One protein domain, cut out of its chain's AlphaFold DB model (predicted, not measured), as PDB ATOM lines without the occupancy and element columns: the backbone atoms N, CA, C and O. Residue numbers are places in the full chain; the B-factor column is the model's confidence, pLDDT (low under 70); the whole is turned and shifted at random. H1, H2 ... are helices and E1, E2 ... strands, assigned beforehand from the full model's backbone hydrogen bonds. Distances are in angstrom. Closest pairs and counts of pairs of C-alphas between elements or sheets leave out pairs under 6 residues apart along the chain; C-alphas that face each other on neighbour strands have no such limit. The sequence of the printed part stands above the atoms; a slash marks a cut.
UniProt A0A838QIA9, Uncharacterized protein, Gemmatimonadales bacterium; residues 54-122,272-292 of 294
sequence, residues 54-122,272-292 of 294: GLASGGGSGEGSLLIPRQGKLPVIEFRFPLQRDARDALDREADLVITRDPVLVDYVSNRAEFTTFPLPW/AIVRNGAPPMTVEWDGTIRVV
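AT A GLANCE: This is residues 54 to 122 and 272 to 292 of the 294 residues of an uncharacterized protein of Gemmatimonadales bacterium (UniProt A0A838QIA9). A small sheet of three strands, E3, E5 and E4, has two short helices, H1 and H2, side by side over one face, and two separate strand hairpins stand away from it. The hairpin of E1 and E2 lies beyond the E3 edge of the sheet, and the hairpin of E6 and E7 lies away from the face that bears the helices. The printed part has 90 residues, with named elements in the order E1, E2, H1, E3, H2, E4, E5, E6, E7; the three sheets are antiparallel and the class is mixed, helices and strands. The whole is compact, with a radius of gyration of the C-alphas of 13.6 A and spans of 39 by 32 by 28 A.

HOW THE PARTS SIT: E1, residues 64 to 69, and E2, residues 75 to 81, form an antiparallel hairpin at 163 degrees, with N 66 and O 79 2.8 A apart, within hydrogen-bond range. H1, residues 87 to 92, is on the sheet of E3, residues 97 to 100, E5, residues 272 to 275, and E4, residues 115 to 119, at a height over the sheet of 9.5 A. It lies only just over E3 and E5, with 3 of its C-alphas falling on each; the closest C-alphas of H1 and E3 are those of Leu 91 and Val 98, 7.3 A. H2, residues 103 to 109, is on the same face, over E5, at a height of 9.6 A. H1 and H2 are close but not clearly touching, Arg 88 and Leu 105 having the closest C-alphas at 7.0 A, with a shallow tilt of 7 degrees, the same way. E3, H2 and E4 form a split strand-helix-strand unit, two strands running the same way with E5 between them, and its crossover is right-handed. Inner strand E5 is antiparallel to E3, N 98 and O 273 being 2.9 A apart, and to E4, N 116 and O 274 being 2.8 A apart. E6, residues 281 to 283, and E7, residues 289 to 291, form a hairpin, with N 282 and O 290 2.9 A apart; E5 and E6 are apart. Every O i to N i+4 pair is within hydrogen-bond range in H2, and 1 of 2 in H1.

IN THESE COORDINATES: E1 begins at C-alpha 64 (2.479, 36.863, -9.594) and is 16.2 A long; E2 is 16.7 A and E4 13.3 A. H2 spans 9.9 A. E7 ends at C-alpha 291 (-12.875, 32.857, -23.118).

THE WHOLE: The C-alphas farthest apart are those of Gly 72 and Val 104, 39.9 A. Residues 123 to 271 are not printed, and C-alphas 122 and 272 are 12.6 A apart across the cut. The links that are printed whole are tight. The mean pLDDT of the printed part is 72.6; residues 54 to 77, 80 to 85, 285 to 287 and 289 are under 70.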
ATOM      1  N   GLY A  54      -1.949  45.898 -18.253       33.47
ATOM      2  CA  GLY A  54      -1.278  46.365 -17.043       33.47
ATOM      3  C   GLY A  54      -0.624  45.267 -16.196       33.47
ATOM      4  O   GLY A  54       0.316  45.575 -15.473       33.47
ATOM      5  N   LEU A  55      -1.016  43.995 -16.320       38.19
ATOM      6  CA  LEU A  55      -0.323  42.894 -15.622       38.19
ATOM      7  C   LEU A  55       1.050  42.568 -16.239       38.19
ATOM      8  O   LEU A  55       1.967  42.173 -15.528       38.19
ATOM      9  N   ALA A  56       1.226  42.829 -17.538       35.94
ATOM     10  CA  ALA A  56       2.526  42.774 -18.214       35.94
ATOM     11  C   ALA A  56       3.334  44.084 -18.062       35.94
ATOM     12  O   ALA A  56       4.469  44.176 -18.524       35.94
ATOM     13  N   SER A  57       2.743  45.116 -17.445       36.25
ATOM     14  CA  SER A  57       3.315  46.468 -17.336       36.25
ATOM     15  C   SER A  57       3.529  46.944 -15.894       36.25
ATOM     16  O   SER A  57       4.156  47.983 -15.686       36.25
ATOM     17  N   GLY A  58       2.975  46.234 -14.910       33.53
ATOM     18  CA  GLY A  58       3.033  46.563 -13.493       33.53
ATOM     19  C   GLY A  58       4.250  45.917 -12.847       33.53
ATOM     20  O   GLY A  58       4.274  44.710 -12.627       33.53
ATOM     21  N   GLY A  59       5.263  46.733 -12.555       36.00
ATOM     22  CA  GLY A  59       6.516  46.317 -11.932       36.00
ATOM     23  C   GLY A  59       6.341  45.808 -10.500       36.00
ATOM     24  O   GLY A  59       6.564  46.544  -9.542       36.00
ATOM     25  N   GLY A  60       5.989  44.533 -10.360       37.38
ATOM     26  CA  GLY A  60       6.340  43.718  -9.202       37.38
ATOM     27  C   GLY A  60       7.565  42.885  -9.567       37.38
ATOM     28  O   GLY A  60       7.581  42.240 -10.612       37.38
ATOM     29  N   SER A  61       8.607  42.877  -8.734       44.16
ATOM     30  CA  SER A  61       9.847  42.137  -9.023       44.16
ATOM     31  C   SER A  61       9.718  40.615  -8.809       44.16
ATOM     32  O   SER A  61      10.713  39.945  -8.542       44.16
ATOM     33  N   GLY A  62       8.502  40.063  -8.860       50.28
ATOM     34  CA  GLY A  62       8.215  38.653  -8.604       50.28
ATOM     35  C   GLY A  62       7.119  38.123  -9.527       50.28
ATOM     36  O   GLY A  62       6.254  38.883  -9.951       50.28
ATOM     37  N   GLU A  63       7.179  36.829  -9.851       57.75
ATOM     38  CA  GLU A  63       6.116  36.119 -10.576       57.75
ATOM     39  C   GLU A  63       4.840  36.130  -9.717       57.75
ATOM     40  O   GLU A  63       4.809  35.574  -8.618       57.75
ATOM     41  N   GLY A  64       3.808  36.822 -10.188       55.69
ATOM     42  CA  GLY A  64       2.479  36.863  -9.594       55.69
ATOM     43  C   GLY A  64       1.533  35.886 -10.285       55.69
ATOM     44  O   GLY A  64       1.672  35.602 -11.474       55.69
ATOM     45  N   SER A  65       0.552  35.384  -9.533       63.19
ATOM     46  CA  SER A  65      -0.553  34.580 -10.057       63.19
ATOM     47  C   SER A  65      -1.888  35.209  -9.649       63.19
ATOM     48  O   SER A  65      -2.062  35.603  -8.493       63.19
ATOM     49  N   LEU A  66      -2.822  35.328 -10.594       57.47
ATOM     50  CA  LEU A  66      -4.206  35.740 -10.355       57.47
ATOM     51  C   LEU A  66      -5.134  34.582 -10.715       57.47
ATOM     52  O   LEU A  66      -5.203  34.165 -11.870       57.47
ATOM     53  N   LEU A  67      -5.886  34.103  -9.727       62.19
ATOM     54  CA  LEU A  67      -6.867  33.038  -9.899       62.19
ATOM     55  C   LEU A  67      -8.272  33.628  -9.998       62.19
ATOM     56  O   LEU A  67      -8.713  34.338  -9.093       62.19
ATOM     57  N   ILE A  68      -8.998  33.286 -11.064       59.75
ATOM     58  CA  ILE A  68     -10.425  33.593 -11.197       59.75
ATOM     59  C   ILE A  68     -11.231  32.325 -10.875       59.75
ATOM     60  O   ILE A  68     -11.277  31.391 -11.688       59.75
ATOM     61  N   PRO A  69     -11.868  32.244  -9.693       53.84
ATOM     62  CA  PRO A  69     -12.704  31.108  -9.336       53.84
ATOM     63  C   PRO A  69     -14.022  31.110 -10.117       53.84
ATOM     64  O   PRO A  69     -14.660  32.152 -10.278       53.84
ATOM     65  N   ARG A  70     -14.507  29.924 -10.513       53.09
ATOM     66  CA  ARG A  70     -15.953  29.745 -10.737       53.09
ATOM     67  C   ARG A  70     -16.607  29.813  -9.369       53.09
ATOM     68  O   ARG A  70     -16.055  29.242  -8.429       53.09
ATOM     69  N   GLN A  71     -17.785  30.421  -9.243       50.97
ATOM     70  CA  GLN A  71     -18.572  30.288  -8.016       50.97
ATOM     71  C   GLN A  71     -18.693  28.800  -7.639       50.97
ATOM     72  O   GLN A  71     -19.411  28.044  -8.290       50.97
ATOM     73  N   GLY A  72     -17.958  28.372  -6.611       50.28
ATOM     74  CA  GLY A  72     -18.196  27.110  -5.929       50.28
ATOM     75  C   GLY A  72     -17.048  26.113  -5.826       50.28
ATOM     76  O   GLY A  72     -16.899  25.609  -4.719       50.28
ATOM     77  N   LYS A  73     -16.305  25.720  -6.884       53.38
ATOM     78  CA  LYS A  73     -15.508  24.465  -6.764       53.38
ATOM     79  C   LYS A  73     -14.105  24.337  -7.392       53.38
ATOM     80  O   LYS A  73     -13.380  23.507  -6.868       53.38
ATOM     81  N   LEU A  74     -13.653  25.123  -8.380       44.78
ATOM     82  CA  LEU A  74     -12.249  25.131  -8.878       44.78
ATOM     83  C   LEU A  74     -11.932  26.478  -9.588       44.78
ATOM     84  O   LEU A  74     -12.876  27.116 -10.077       44.78
ATOM     85  N   PRO A  75     -10.660  26.941  -9.655       49.31
ATOM     86  CA  PRO A  75     -10.283  28.069 -10.513       49.31
ATOM     87  C   PRO A  75     -10.554  27.732 -11.985       49.31
ATOM     88  O   PRO A  75     -10.231  26.636 -12.431       49.31
ATOM     89  N   VAL A  76     -11.178  28.653 -12.726       66.69
ATOM     90  CA  VAL A  76     -11.435  28.483 -14.175       66.69
ATOM     91  C   VAL A  76     -10.276  29.042 -14.988       66.69
ATOM     92  O   VAL A  76     -10.039  28.581 -16.098       66.69
ATOM     93  N   ILE A  77      -9.570  30.043 -14.449       66.94
ATOM     94  CA  ILE A  77      -8.481  30.734 -15.138       66.94
ATOM     95  C   ILE A  77      -7.394  31.105 -14.124       66.94
ATOM     96  O   ILE A  77      -7.692  31.693 -13.081       66.94
ATOM     97  N   GLU A  78      -6.144  30.783 -14.451       71.19
ATOM     98  CA  GLU A  78      -4.945  31.272 -13.773       71.19
ATOM     99  C   GLU A  78      -4.172  32.187 -14.730       71.19
ATOM    100  O   GLU A  78      -3.782  31.770 -15.818       71.19
ATOM    101  N   PHE A  79      -3.920  33.429 -14.322       70.12
ATOM    102  CA  PHE A  79      -2.999  34.326 -15.016       70.12
ATOM    103  C   PHE A  79      -1.670  34.338 -14.277       70.12
ATOM    104  O   PHE A  79      -1.665  34.572 -13.075       70.12
ATOM    105  N   ARG A  80      -0.552  34.168 -14.986       67.19
ATOM    106  CA  ARG A  80       0.801  34.292 -14.421       67.19
ATOM    107  C   ARG A  80       1.537  35.462 -15.059       67.19
ATOM    108  O   ARG A  80       1.549  35.570 -16.284       67.19
ATOM    109  N   PHE A  81       2.104  36.356 -14.251       64.19
ATOM    110  CA  PHE A  81       2.713  37.598 -14.739       64.19
ATOM    111  C   PHE A  81       3.631  38.281 -13.702       64.19
ATOM    112  O   PHE A  81       3.337  38.242 -12.511       64.19
ATOM    113  N   PRO A  82       4.691  38.984 -14.140       56.75
ATOM    114  CA  PRO A  82       5.422  38.677 -15.365       56.75
ATOM    115  C   PRO A  82       6.007  37.257 -15.265       56.75
ATOM    116  O   PRO A  82       6.342  36.791 -14.175       56.75
ATOM    117  N   LEU A  83       6.146  36.563 -16.396       58.66
ATOM    118  CA  LEU A  83       6.931  35.329 -16.429       58.66
ATOM    119  C   LEU A  83       8.397  35.723 -16.201       58.66
ATOM    120  O   LEU A  83       9.061  36.220 -17.101       58.66
ATOM    121  N   GLN A  84       8.889  35.553 -14.973       54.97
ATOM    122  CA  GLN A  84      10.303  35.779 -14.633       54.97
ATOM    123  C   GLN A  84      11.222  34.720 -15.277       54.97
ATOM    124  O   GLN A  84      12.443  34.862 -15.273       54.97
ATOM    125  N   ARG A  85      10.635  33.636 -15.799       61.75
ATOM    126  CA  ARG A  85      11.308  32.511 -16.460       61.75
ATOM    127  C   ARG A  85      11.108  32.569 -17.971       61.75
ATOM    128  O   ARG A  85      10.263  33.317 -18.456       61.75
ATOM    129  N   ASP A  86      11.868  31.749 -18.692       74.19
ATOM    130  CA  ASP A  86      11.683  31.557 -20.131       74.19
ATOM    131  C   ASP A  86      10.207  31.228 -20.413       74.19
ATOM    132  O   ASP A  86       9.632  30.320 -19.812       74.19
ATOM    133  N   ALA A  87       9.567  31.978 -21.311       76.50
ATOM    134  CA  ALA A  87       8.171  31.756 -21.675       76.50
ATOM    135  C   ALA A  87       7.937  30.364 -22.298       76.50
ATOM    136  O   ALA A  87       6.805  29.877 -22.305       76.50
ATOM    137  N   ARG A  88       9.003  29.683 -22.746       83.31
ATOM    138  CA  ARG A  88       8.982  28.256 -23.100       83.31
ATOM    139  C   ARG A  88       8.596  27.369 -21.921       83.31
ATOM    140  O   ARG A  88       7.773  26.479 -22.100       83.31
ATOM    141  N   ASP A  89       9.080  27.664 -20.715       82.75
ATOM    142  CA  ASP A  89       8.744  26.897 -19.510       82.75
ATOM    143  C   ASP A  89       7.238  26.935 -19.226       82.75
ATOM    144  O   ASP A  89       6.677  25.975 -18.700       82.75
ATOM    145  N   ALA A  90       6.562  28.043 -19.555       82.94
ATOM    146  CA  ALA A  90       5.113  28.142 -19.402       82.94
ATOM    147  C   ALA A  90       4.392  27.166 -20.344       82.94
ATOM    148  O   ALA A  90       3.458  26.483 -19.922       82.94
ATOM    149  N   LEU A  91       4.857  27.047 -21.592       86.06
ATOM    150  CA  LEU A  91       4.336  26.068 -22.546       86.06
ATOM    151  C   LEU A  91       4.660  24.629 -22.122       86.06
ATOM    152  O   LEU A  91       3.805  23.757 -22.250       86.06
ATOM    153  N   ASP A  92       5.845  24.367 -21.581       84.12
ATOM    154  CA  ASP A  92       6.216  23.023 -21.118       84.12
ATOM    155  C   ASP A  92       5.432  22.608 -19.861       84.12
ATOM    156  O   ASP A  92       5.176  21.428 -19.639       84.12
ATOM    157  N   ARG A  93       4.971  23.581 -19.065       82.75
ATOM    158  CA  ARG A  93       4.082  23.388 -17.904       82.75
ATOM    159  C   ARG A  93       2.600  23.487 -18.253       82.75
ATOM    160  O   ARG A  93       1.795  23.892 -17.418       82.75
ATOM    161  N   GLU A  94       2.263  23.132 -19.485       84.94
ATOM    162  CA  GLU A  94       0.883  22.966 -19.935       84.94
ATOM    163  C   GLU A  94       0.037  24.250 -19.931       84.94
ATOM    164  O   GLU A  94      -1.185  24.166 -19.931       84.94
ATOM    165  N   ALA A  95       0.640  25.447 -20.009       85.62
ATOM    166  CA  ALA A  95      -0.152  26.660 -20.218       85.62
ATOM    167  C   ALA A  95      -1.017  26.527 -21.485       85.62
ATOM    168  O   ALA A  95      -0.534  26.077 -22.535       85.62
ATOM    169  N   ASP A  96      -2.288  26.918 -21.371       83.69
ATOM    170  CA  ASP A  96      -3.265  26.894 -22.467       83.69
ATOM    171  C   ASP A  96      -3.055  28.042 -23.461       83.69
ATOM    172  O   ASP A  96      -3.339  27.909 -24.652       83.69
ATOM    173  N   LEU A  97      -2.558  29.177 -22.962       84.88
ATOM    174  CA  LEU A  97      -2.349  30.407 -23.712       84.88
ATOM    175  C   LEU A  97      -1.082  31.111 -23.223       84.88
ATOM    176  O   LEU A  97      -0.926  31.379 -22.033       84.88
ATOM    177  N   VAL A  98      -0.223  31.493 -24.164       86.00
ATOM    178  CA  VAL A  98       0.895  32.412 -23.930       86.00
ATOM    179  C   VAL A  98       0.771  33.589 -24.887       86.00
ATOM    180  O   VAL A  98       0.696  33.411 -26.101       86.00
ATOM    181  N   ILE A  99       0.764  34.806 -24.340       84.31
ATOM    182  CA  ILE A  99       0.843  36.038 -25.127       84.31
ATOM    183  C   ILE A  99       2.296  36.496 -25.128       84.31
ATOM    184  O   ILE A  99       2.866  36.759 -24.071       84.31
ATOM    185  N   THR A 100       2.895  36.615 -26.310       83.75
ATOM    186  CA  THR A 100       4.307  36.983 -26.441       83.75
ATOM    187  C   THR A 100       4.542  37.999 -27.549       83.75
ATOM    188  O   THR A 100       3.814  38.057 -28.538       83.75
ATOM    189  N   ARG A 101       5.583  38.815 -27.386       84.19
ATOM    190  CA  ARG A 101       6.150  39.654 -28.455       84.19
ATOM    191  C   ARG A 101       7.505  39.130 -28.935       84.19
ATOM    192  O   ARG A 101       8.065  39.716 -29.856       84.19
ATOM    193  N   ASP A 102       8.004  38.048 -28.333       83.75
ATOM    194  CA  ASP A 102       9.270  37.421 -28.697       83.75
ATOM    195  C   ASP A 102       9.102  36.576 -29.973       83.75
ATOM    196  O   ASP A 102       8.433  35.536 -29.934       83.75
ATOM    197  N   PRO A 103       9.702  36.987 -31.106       84.06
ATOM    198  CA  PRO A 103       9.627  36.227 -32.345       84.06
ATOM    199  C   PRO A 103      10.344  34.879 -32.239       84.06
ATOM    200  O   PRO A 103       9.950  33.945 -32.924       84.06
ATOM    201  N   VAL A 104      11.341  34.732 -31.358       87.38
ATOM    202  CA  VAL A 104      12.062  33.463 -31.189       87.38
ATOM    203  C   VAL A 104      11.136  32.399 -30.601       87.38
ATOM    204  O   VAL A 104      11.187  31.241 -31.016       87.38
ATOM    205  N   LEU A 105      10.267  32.773 -29.657       88.31
ATOM    206  CA  LEU A 105       9.245  31.867 -29.134       88.31
ATOM    207  C   LEU A 105       8.193  31.519 -30.196       88.31
ATOM    208  O   LEU A 105       7.794  30.362 -30.294       88.31
ATOM    209  N   VAL A 106       7.771  32.498 -31.004       90.38
ATOM    210  CA  VAL A 106       6.826  32.278 -32.113       90.38
ATOM    211  C   VAL A 106       7.402  31.299 -33.142       90.38
ATOM    212  O   VAL A 106       6.735  30.334 -33.515       90.38
ATOM    213  N   ASP A 107       8.658  31.486 -33.544       89.88
ATOM    214  CA  ASP A 107       9.346  30.595 -34.479       89.88
ATOM    215  C   ASP A 107       9.526  29.193 -33.884       89.88
ATOM    216  O   ASP A 107       9.312  28.193 -34.571       89.88
ATOM    217  N   TYR A 108       9.849  29.101 -32.590       88.38
ATOM    218  CA  TYR A 108       9.983  27.829 -31.876       88.38
ATOM    219  C   TYR A 108       8.698  26.986 -31.905       88.38
ATOM    220  O   TYR A 108       8.772  25.767 -32.078       88.38
ATOM    221  N   VAL A 109       7.526  27.614 -31.760       92.56
ATOM    222  CA  VAL A 109       6.238  26.899 -31.787       92.56
ATOM    223  C   VAL A 109       5.670  26.709 -33.193       92.56
ATOM    224  O   VAL A 109       4.758  25.907 -33.366       92.56
ATOM    225  N   SER A 110       6.204  27.395 -34.209       88.12
ATOM    226  CA  SER A 110       5.651  27.387 -35.574       88.12
ATOM    227  C   SER A 110       5.563  25.996 -36.221       88.12
ATOM    228  O   SER A 110       4.674  25.753 -37.032       88.12
ATOM    229  N   ASN A 111       6.448  25.071 -35.833       87.88
ATOM    230  CA  ASN A 111       6.517  23.708 -36.374       87.88
ATOM    231  C   ASN A 111       5.930  22.644 -35.432       87.88
ATOM    232  O   ASN A 111       6.154  21.448 -35.628       87.88
ATOM    233  N   ARG A 112       5.217  23.061 -34.384       92.31
ATOM    234  CA  ARG A 112       4.680  22.179 -33.348       92.31
ATOM    235  C   ARG A 112       3.177  22.031 -33.506       92.31
ATOM    236  O   ARG A 112       2.435  22.992 -33.340       92.31
ATOM    237  N   ALA A 113       2.731  20.819 -33.827       92.19
ATOM    238  CA  ALA A 113       1.327  20.541 -34.124       92.19
ATOM    239  C   ALA A 113       0.406  20.736 -32.912       92.19
ATOM    240  O   ALA A 113      -0.794  20.904 -33.090       92.19
ATOM    241  N   GLU A 114       0.947  20.712 -31.692       93.19
ATOM    242  CA  GLU A 114       0.218  20.920 -30.442       93.19
ATOM    243  C   GLU A 114      -0.172  22.387 -30.173       93.19
ATOM    244  O   GLU A 114      -0.998  22.636 -29.288       93.19
ATOM    245  N   PHE A 115       0.378  23.342 -30.933       93.56
ATOM    246  CA  PHE A 115       0.113  24.770 -30.782       93.56
ATOM    247  C   PHE A 115      -0.440  25.391 -32.063       93.56
ATOM    248  O   PHE A 115      -0.019  25.077 -33.172       93.56
ATOM    249  N   THR A 116      -1.335  26.359 -31.895       91.88
ATOM    250  CA  THR A 116      -1.752  27.268 -32.963       91.88
ATOM    251  C   THR A 116      -1.360  28.690 -32.587       91.88
ATOM    252  O   THR A 116      -1.589  29.128 -31.460       91.88
ATOM    253  N   THR A 117      -0.766  29.421 -33.528       91.94
ATOM    254  CA  THR A 117      -0.317  30.798 -33.299       91.94
ATOM    255  C   THR A 117      -1.193  31.785 -34.056       91.94
ATOM    256  O   THR A 117      -1.372  31.663 -35.266       91.94
ATOM    257  N   PHE A 118      -1.683  32.807 -33.356       88.62
ATOM    258  CA  PHE A 118      -2.503  33.870 -33.926       88.62
ATOM    259  C   PHE A 118      -1.831  35.231 -33.728       88.62
ATOM    260  O   PHE A 118      -1.489  35.584 -32.594       88.62
ATOM    261  N   PRO A 119      -1.642  36.031 -34.791       90.31
ATOM    262  CA  PRO A 119      -1.245  37.418 -34.614       90.31
ATOM    263  C   PRO A 119      -2.381  38.200 -33.951       90.31
ATOM    264  O   PRO A 119      -3.508  38.198 -34.446       90.31
ATOM    265  N   LEU A 120      -2.077  38.909 -32.866       86.44
ATOM    266  CA  LEU A 120      -3.026  39.839 -32.260       86.44
ATOM    267  C   LEU A 120      -3.054  41.164 -33.044       86.44
ATOM    268  O   LEU A 120      -2.123  41.456 -33.808       86.44
ATOM    269  N   PRO A 121      -4.104  41.990 -32.878       85.75
ATOM    270  CA  PRO A 121      -4.135  43.334 -33.436       85.75
ATOM    271  C   PRO A 121      -2.899  44.165 -33.057       85.75
ATOM    272  O   PRO A 121      -2.261  43.958 -32.021       85.75
ATOM    273  N   TRP A 122      -2.569  45.141 -33.902       87.56
ATOM    274  CA  TRP A 122      -1.548  46.142 -33.594       87.56
ATOM    275  C   TRP A 122      -1.965  46.937 -32.358       87.56
ATOM    276  O   TRP A 122      -2.928  47.698 -32.403       87.56
ATOM    277  N   ALA A 272      -0.722  35.425 -29.820       88.81
ATOM    278  CA  ALA A 272      -1.301  34.427 -28.940       88.81
ATOM    279  C   ALA A 272      -0.867  33.041 -29.424       88.81
ATOM    280  O   ALA A 272      -1.166  32.655 -30.554       88.81
ATOM    281  N   ILE A 273      -0.160  32.310 -28.570       90.62
ATOM    282  CA  ILE A 273       0.174  30.899 -28.756       90.62
ATOM    283  C   ILE A 273      -0.838  30.109 -27.937       90.62
ATOM    284  O   ILE A 273      -0.858  30.227 -26.712       90.62
ATOM    285  N   VAL A 274      -1.692  29.343 -28.611       90.88
ATOM    286  CA  VAL A 274      -2.810  28.611 -28.007       90.88
ATOM    287  C   VAL A 274      -2.557  27.115 -28.125       90.88
ATOM    288  O   VAL A 274      -2.252  26.622 -29.213       90.88
ATOM    289  N   ARG A 275      -2.695  26.383 -27.021       91.88
ATOM    290  CA  ARG A 275      -2.611  24.921 -27.010       91.88
ATOM    291  C   ARG A 275      -3.866  24.300 -27.612       91.88
ATOM    292  O   ARG A 275      -4.989  24.715 -27.322       91.88
ATOM    293  N   ASN A 276      -3.691  23.244 -28.394       90.25
ATOM    294  CA  ASN A 276      -4.821  22.456 -28.869       90.25
ATOM    295  C   ASN A 276      -5.588  21.836 -27.695       90.25
ATOM    296  O   ASN A 276      -5.006  21.218 -26.808       90.25
ATOM    297  N   GLY A 277      -6.912  21.975 -27.717       86.88
ATOM    298  CA  GLY A 277      -7.782  21.524 -26.630       86.88
ATOM    299  C   GLY A 277      -8.082  22.594 -25.578       86.88
ATOM    300  O   GLY A 277      -8.972  22.367 -24.758       86.88
ATOM    301  N   ALA A 278      -7.432  23.763 -25.645       86.12
ATOM    302  CA  ALA A 278      -7.792  24.909 -24.819       86.12
ATOM    303  C   ALA A 278      -9.269  25.319 -25.037       86.12
ATOM    304  O   ALA A 278      -9.833  25.090 -26.121       86.12
ATOM    305  N   PRO A 279      -9.921  25.937 -24.032       81.06
ATOM    306  CA  PRO A 279     -11.251  26.515 -24.191       81.06
ATOM    307  C   PRO A 279     -11.314  27.468 -25.394       81.06
ATOM    308  O   PRO A 279     -10.321  28.139 -25.684       81.06
ATOM    309  N   PRO A 280     -12.455  27.560 -26.100       79.12
ATOM    310  CA  PRO A 280     -12.572  28.484 -27.218       79.12
ATOM    311  C   PRO A 280     -12.405  29.927 -26.734       79.12
ATOM    312  O   PRO A 280     -12.905  30.317 -25.675       79.12
ATOM    313  N   MET A 281     -11.691  30.722 -27.527       77.31
ATOM    314  CA  MET A 281     -11.393  32.118 -27.228       77.31
ATOM    315  C   MET A 281     -11.712  32.996 -28.434       77.31
ATOM    316  O   MET A 281     -11.583  32.563 -29.579       77.31
ATOM    317  N   THR A 282     -12.093  34.241 -28.172       76.56
ATOM    318  CA  THR A 282     -12.209  35.297 -29.181       76.56
ATOM    319  C   THR A 282     -11.259  36.443 -28.854       76.56
ATOM    320  O   THR A 282     -10.883  36.639 -27.695       76.56
ATOM    321  N   VAL A 283     -10.861  37.190 -29.882       72.62
ATOM    322  CA  VAL A 283     -10.003  38.371 -29.769       72.62
ATOM    323  C   VAL A 283     -10.830  39.592 -30.139       72.62
ATOM    324  O   VAL A 283     -11.372  39.677 -31.238       72.62
ATOM    325  N   GLU A 284     -10.924  40.530 -29.207       71.06
ATOM    326  CA  GLU A 284     -11.575  41.818 -29.420       71.06
ATOM    327  C   GLU A 284     -10.707  42.737 -30.287       71.06
ATOM    328  O   GLU A 284      -9.506  42.523 -30.476       71.06
ATOM    329  N   TRP A 285     -11.308  43.811 -30.796       67.50
ATOM    330  CA  TRP A 285     -10.612  44.777 -31.654       67.50
ATOM    331  C   TRP A 285      -9.402  45.440 -30.970       67.50
ATOM    332  O   TRP A 285      -8.455  45.834 -31.652       67.50
ATOM    333  N   ASP A 286      -9.411  45.541 -29.639       64.50
ATOM    334  CA  ASP A 286      -8.334  46.107 -28.818       64.50
ATOM    335  C   ASP A 286      -7.251  45.074 -28.438       64.50
ATOM    336  O   ASP A 286      -6.290  45.397 -27.738       64.50
ATOM    337  N   GLY A 287      -7.377  43.835 -28.928       69.75
ATOM    338  CA  GLY A 287      -6.480  42.722 -28.633       69.75
ATOM    339  C   GLY A 287      -6.793  41.987 -27.329       69.75
ATOM    340  O   GLY A 287      -6.061  41.059 -26.981       69.75
ATOM    341  N   THR A 288      -7.869  42.353 -26.626       70.19
ATOM    342  CA  THR A 288      -8.327  41.629 -25.436       70.19
ATOM    343  C   THR A 288      -8.782  40.224 -25.815       70.19
ATOM    344  O   THR A 288      -9.607  40.043 -26.711       70.19
ATOM    345  N   ILE A 289      -8.274  39.218 -25.105       68.00
ATOM    346  CA  ILE A 289      -8.675  37.821 -25.287       68.00
ATOM    347  C   ILE A 289      -9.810  37.498 -24.316       68.00
ATOM    348  O   ILE A 289      -9.698  37.745 -23.114       68.00
ATOM    349  N   ARG A 290     -10.899  36.923 -24.831       70.38
ATOM    350  CA  ARG A 290     -12.033  36.447 -24.031       70.38
ATOM    351  C   ARG A 290     -12.225  34.954 -24.212       70.38
ATOM    352  O   ARG A 290     -12.310  34.481 -25.340       70.38
ATOM    353  N   VAL A 291     -12.370  34.234 -23.103       71.69
ATOM    354  CA  VAL A 291     -12.875  32.857 -23.118       71.69
ATOM    355  C   VAL A 291     -14.377  32.909 -23.388       71.69
ATOM    356  O   VAL A 291     -15.087  33.673 -22.733       71.69
ATOM    357  N   VAL A 292     -14.853  32.125 -24.354       72.12
ATOM    358  CA  VAL A 292     -16.277  32.040 -24.701       72.12
ATOM    359  C   VAL A 292     -16.847  30.692 -24.269       72.12
ATOM    360  O   VAL A 292     -16.142  29.685 -24.234       72.12
TER     361      VAL A 292